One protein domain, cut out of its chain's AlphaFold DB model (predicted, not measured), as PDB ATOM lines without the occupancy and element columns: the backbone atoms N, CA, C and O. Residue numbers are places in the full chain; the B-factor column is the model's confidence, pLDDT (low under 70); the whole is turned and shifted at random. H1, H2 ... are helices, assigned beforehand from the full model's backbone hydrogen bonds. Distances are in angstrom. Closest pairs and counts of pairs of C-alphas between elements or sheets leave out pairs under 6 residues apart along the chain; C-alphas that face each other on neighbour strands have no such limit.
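AT A GLANCE: This is residues 54 to 93 of the 93 residues of the protein "Arsenical pump membrane family protein" of Paeniclostridium sordellii (strain ATCC 9714 / DSM 2141 / JCM 3814 / LMG 15708 / NCIMB 10717 / 211) (UniProt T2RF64). Two helices meet near their ends as a wide open V, with the longer H1 as one arm and H2 as the other. Residues 88 to 93 make a short tail beyond H2. The printed part has 40 residues, with two named helices, H1 then H2, and no named strand; the class is all helix. It is extended, with a radius of gyration of the C-alphas of 15.0 A, and only just flat, spanning 44 by 22 by 8 A.

IN THESE COORDINATES: H1, residues 54 to 72, runs 26.7 A from C-alpha 54 at (-8.392, 29.507, -57.153) to C-alpha 72 at (-8.387, 43.038, -34.125). H2, residues 75 to 87, runs 18.2 A and ends with C-alpha 87 at (2.706, 28.530, -17.459).

HOW THE PARTS SIT: H1 and H2 are close but not clearly touching; their closest C-alphas, of Val 70 and Phe 76, are 7.1 A apart. They run the same way at a steep tilt of 68 degrees, only just short of about perpendicular. In H1 and H2 every O i to N i+4 pair is within hydrogen-bond range.

THE WHOLE: The two C-alphas farthest apart, of Phe 54 and Lys 88, are 44.6 A apart. The printed part has no cut, and the link from H1 to H2 is tight. Mean pLDDT of the printed part is 91.3; residue 93 is under 70.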
ATOM      1  N   PHE A  54      -7.606  28.505 -57.867       94.56
ATOM      2  CA  PHE A  54      -8.392  29.507 -57.153       94.56
ATOM      3  C   PHE A  54      -8.967  29.010 -55.823       94.56
ATOM      4  O   PHE A  54      -9.194  29.840 -54.942       94.56
ATOM      5  N   ASN A  55      -9.167  27.699 -55.630       96.00
ATOM      6  CA  ASN A  55      -9.609  27.186 -54.330       96.00
ATOM      7  C   ASN A  55      -8.521  27.416 -53.284       96.00
ATOM      8  O   ASN A  55      -8.797  27.968 -52.221       96.00
ATOM      9  N   THR A  56      -7.272  27.072 -53.607       96.12
ATOM     10  CA  THR A  56      -6.139  27.299 -52.703       96.12
ATOM     11  C   THR A  56      -5.950  28.788 -52.403       96.12
ATOM     12  O   THR A  56      -5.834  29.166 -51.237       96.12
ATOM     13  N   ILE A  57      -5.991  29.659 -53.419       95.75
ATOM     14  CA  ILE A  57      -5.901  31.117 -53.214       95.75
ATOM     15  C   ILE A  57      -7.048  31.616 -52.323       95.75
ATOM     16  O   ILE A  57      -6.807  32.365 -51.377       95.75
ATOM     17  N   GLY A  58      -8.281  31.177 -52.586       96.56
ATOM     18  CA  GLY A  58      -9.458  31.547 -51.804       96.56
ATOM     19  C   GLY A  58      -9.349  31.125 -50.338       96.56
ATOM     20  O   GLY A  58      -9.619  31.932 -49.449       96.56
ATOM     21  N   VAL A  59      -8.878  29.904 -50.072       97.06
ATOM     22  CA  VAL A  59      -8.636  29.406 -48.709       97.06
ATOM     23  C   VAL A  59      -7.550  30.223 -48.009       97.06
ATOM     24  O   VAL A  59      -7.745  30.634 -46.866       97.06
ATOM     25  N   LEU A  60      -6.432  30.519 -48.680       96.88
ATOM     26  CA  LEU A  60      -5.354  31.338 -48.113       96.88
ATOM     27  C   LEU A  60      -5.837  32.753 -47.764       96.88
ATOM     28  O   LEU A  60      -5.573  33.232 -46.659       96.88
ATOM     29  N   ILE A  61      -6.588  33.396 -48.664       97.12
ATOM     30  CA  ILE A  61      -7.199  34.710 -48.415       97.12
ATOM     31  C   ILE A  61      -8.179  34.625 -47.241       97.12
ATOM     32  O   ILE A  61      -8.117  35.452 -46.333       97.12
ATOM     33  N   GLY A  62      -9.049  33.614 -47.222       96.75
ATOM     34  CA  GLY A  62     -10.020  33.402 -46.149       96.75
ATOM     35  C   GLY A  62      -9.356  33.239 -44.782       96.75
ATOM     36  O   GLY A  62      -9.766  33.889 -43.820       96.75
ATOM     37  N   MET A  63      -8.283  32.447 -44.700       96.62
ATOM     38  CA  MET A  63      -7.503  32.295 -43.470       96.62
ATOM     39  C   MET A  63      -6.862  33.618 -43.040       96.62
ATOM     40  O   MET A  63      -6.937  33.971 -41.866       96.62
ATOM     41  N   MET A  64      -6.280  34.384 -43.968       96.31
ATOM     42  CA  MET A  64      -5.686  35.685 -43.643       96.31
ATOM     43  C   MET A  64      -6.726  36.703 -43.153       96.31
ATOM     44  O   MET A  64      -6.466  37.415 -42.181       96.31
ATOM     45  N   LEU A  65      -7.911  36.751 -43.773       96.31
ATOM     46  CA  LEU A  65      -9.015  37.613 -43.338       96.31
ATOM     47  C   LEU A  65      -9.516  37.227 -41.942       96.31
ATOM     48  O   LEU A  65      -9.631  38.095 -41.077       96.31
ATOM     49  N   LEU A  66      -9.754  35.934 -41.696       95.81
ATOM     50  CA  LEU A  66     -10.163  35.434 -40.383       95.81
ATOM     51  C   LEU A  66      -9.133  35.807 -39.315       95.81
ATOM     52  O   LEU A  66      -9.489  36.388 -38.291       95.81
ATOM     53  N   VAL A  67      -7.850  35.531 -39.569       94.69
ATOM     54  CA  VAL A  67      -6.753  35.870 -38.651       94.69
ATOM     55  C   VAL A  67      -6.707  37.376 -38.380       94.69
ATOM     56  O   VAL A  67      -6.510  37.781 -37.235       94.69
ATOM     57  N   SER A  68      -6.928  38.216 -39.395       94.44
ATOM     58  CA  SER A  68      -6.959  39.673 -39.235       94.44
ATOM     59  C   SER A  68      -8.087  40.137 -38.307       94.44
ATOM     60  O   SER A  68      -7.844  40.937 -37.403       94.44
ATOM     61  N   VAL A  69      -9.299  39.598 -38.472       94.88
ATOM     62  CA  VAL A  69     -10.447  39.923 -37.607       94.88
ATOM     63  C   VAL A  69     -10.205  39.457 -36.171       94.88
ATOM     64  O   VAL A  69     -10.383  40.235 -35.237       94.88
ATOM     65  N   VAL A  70      -9.740  38.218 -35.997       94.75
ATOM     66  CA  VAL A  70      -9.445  37.628 -34.680       94.75
ATOM     67  C   VAL A  70      -8.358  38.409 -33.933       94.75
ATOM     68  O   VAL A  70      -8.432  38.587 -32.715       94.75
ATOM     69  N   LYS A  71      -7.357  38.913 -34.658       93.31
ATOM     70  CA  LYS A  71      -6.331  39.792 -34.094       93.31
ATOM     71  C   LYS A  71      -6.918  41.134 -33.653       93.31
ATOM     72  O   LYS A  71      -6.648  41.579 -32.546       93.31
ATOM     73  N   ASN A  72      -7.759  41.760 -34.477       93.12
ATOM     74  CA  ASN A  72      -8.387  43.038 -34.125       93.12
ATOM     75  C   ASN A  72      -9.347  42.931 -32.928       93.12
ATOM     76  O   ASN A  72      -9.535  43.914 -32.218       93.12
ATOM     77  N   SER A  73      -9.934  41.756 -32.672       92.81
ATOM     78  CA  SER A  73     -10.789  41.529 -31.501       92.81
ATOM     79  C   SER A  73     -10.018  41.293 -30.194       92.81
ATOM     80  O   SER A  73     -10.649  41.102 -29.156       92.81
ATOM     81  N   GLY A  74      -8.680  41.253 -30.216       91.81
ATOM     82  CA  GLY A  74      -7.855  41.018 -29.025       91.81
ATOM     83  C   GLY A  74      -7.827  39.561 -28.547       91.81
ATOM     84  O   GLY A  74      -7.420  39.281 -27.415       91.81
ATOM     85  N   LEU A  75      -8.309  38.613 -29.366       94.19
ATOM     86  CA  LEU A  75      -8.426  37.213 -28.949       94.19
ATOM     87  C   LEU A  75      -7.044  36.573 -28.770       94.19
ATOM     88  O   LEU A  75      -6.830  35.840 -27.804       94.19
ATOM     89  N   PHE A  76      -6.103  36.860 -29.674       93.38
ATOM     90  CA  PHE A  76      -4.739  36.338 -29.569       93.38
ATOM     91  C   PHE A  76      -4.031  36.870 -28.321       93.38
ATOM     92  O   PHE A  76      -3.368  36.107 -27.625       93.38
ATOM     93  N   GLU A  77      -4.235  38.139 -27.984       94.12
ATOM     94  CA  GLU A  77      -3.702  38.788 -26.790       94.12
ATOM     95  C   GLU A  77      -4.295  38.175 -25.516       94.12
ATOM     96  O   GLU A  77      -3.560  37.855 -24.579       94.12
ATOM     97  N   TYR A  78      -5.609  37.934 -25.490       95.00
ATOM     98  CA  TYR A  78      -6.265  37.263 -24.369       95.00
ATOM     99  C   TYR A  78      -5.709  35.849 -24.145       95.00
ATOM    100  O   TYR A  78      -5.342  35.492 -23.022       95.00
ATOM    101  N   VAL A  79      -5.592  35.054 -25.215       94.56
ATOM    102  CA  VAL A  79      -5.044  33.691 -25.150       94.56
ATOM    103  C   VAL A  79      -3.566  33.703 -24.754       94.56
ATOM    104  O   VAL A  79      -3.148  32.850 -23.968       94.56
ATOM    105  N   ALA A  80      -2.783  34.680 -25.219       93.00
ATOM    106  CA  ALA A  80      -1.383  34.842 -24.837       93.00
ATOM    107  C   ALA A  80      -1.237  35.122 -23.333       93.00
ATOM    108  O   ALA A  80      -0.462  34.448 -22.654       93.00
ATOM    109  N   ILE A  81      -2.031  36.049 -22.782       93.31
ATOM    110  CA  ILE A  81      -2.028  36.360 -21.343       93.31
ATOM    111  C   ILE A  81      -2.492  35.151 -20.524       93.31
ATOM    112  O   ILE A  81      -1.901  34.843 -19.487       93.31
ATOM    113  N   LEU A  82      -3.537  34.457 -20.978       93.81
ATOM    114  CA  LEU A  82      -4.039  33.259 -20.310       93.81
ATOM    115  C   LEU A  82      -2.970  32.161 -20.265       93.81
ATOM    116  O   LEU A  82      -2.734  31.573 -19.209       93.81
ATOM    117  N   SER A  83      -2.296  31.925 -21.389       92.06
ATOM    118  CA  SER A  83      -1.217  30.940 -21.505       92.06
ATOM    119  C   SER A  83      -0.032  31.306 -20.614       92.06
ATOM    120  O   SER A  83       0.428  30.463 -19.850       92.06
ATOM    121  N   ALA A  84       0.392  32.575 -20.614       91.31
ATOM    122  CA  ALA A  84       1.489  33.067 -19.778       91.31
ATOM    123  C   ALA A  84       1.191  32.959 -18.271       91.31
ATOM    124  O   ALA A  84       2.049  32.577 -17.477       91.31
ATOM    125  N   LYS A  85      -0.048  33.250 -17.855       90.06
ATOM    126  CA  LYS A  85      -0.472  33.050 -16.461       90.06
ATOM    127  C   LYS A  85      -0.510  31.567 -16.093       90.06
ATOM    128  O   LYS A  85      -0.145  31.208 -14.975       90.06
ATOM    129  N   LYS A  86      -0.936  30.701 -17.020       90.50
ATOM    130  CA  LYS A  86      -1.031  29.252 -16.797       90.50
ATOM    131  C   LYS A  86       0.341  28.575 -16.728       90.50
ATOM    132  O   LYS A  86       0.496  27.661 -15.921       90.50
ATOM    133  N   SER A  87       1.328  29.042 -17.497       89.25
ATOM    134  CA  SER A  87       2.706  28.530 -17.459       89.25
ATOM    135  C   SER A  87       3.495  28.974 -16.222       89.25
ATOM    136  O   SER A  87       4.570  28.443 -15.961       89.25
ATOM    137  N   LYS A  88       2.976  29.929 -15.431       82.69
ATOM    138  CA  LYS A  88       3.617  30.463 -14.210       82.69
ATOM    139  C   LYS A  88       5.060  30.962 -14.421       82.69
ATOM    140  O   LYS A  88       5.814  31.059 -13.459       82.69
ATOM    141  N   GLY A  89       5.435  31.290 -15.659       78.94
ATOM    142  CA  GLY A  89       6.788  31.733 -15.998       78.94
ATOM    143  C   GLY A  89       7.848  30.626 -16.029       78.94
ATOM    144  O   GLY A  89       9.028  30.960 -16.034       78.94
ATOM    145  N   ASP A  90       7.460  29.346 -16.056       80.88
ATOM    146  CA  ASP A  90       8.387  28.228 -16.266       80.88
ATOM    147  C   ASP A  90       8.480  27.910 -17.773       80.88
ATOM    148  O   ASP A  90       7.501  27.431 -18.352       80.88
ATOM    149  N   PRO A  91       9.615  28.192 -18.442       71.00
ATOM    150  CA  PRO A  91       9.781  27.909 -19.864       71.00
ATOM    151  C   PRO A  91       9.887  26.407 -20.187       71.00
ATOM    152  O   PRO A  91       9.913  26.057 -21.365       71.00
ATOM    153  N   GLY A  92       9.967  25.525 -19.179       71.50
ATOM    154  CA  GLY A  92      10.175  24.083 -19.342       71.50
ATOM    155  C   GLY A  92       8.966  23.172 -19.089       71.50
ATOM    156  O   GLY A  92       9.163  21.957 -19.045       71.50
ATOM    157  N   ARG A  93       7.746  23.696 -18.897       59.41
ATOM    158  CA  ARG A  93       6.526  22.895 -18.640       59.41
ATOM    159  C   ARG A  93       5.441  23.074 -19.690       59.41
ATOM    160  O   ARG A  93       5.233  24.220 -20.141       59.41
TER     161      ARG A  93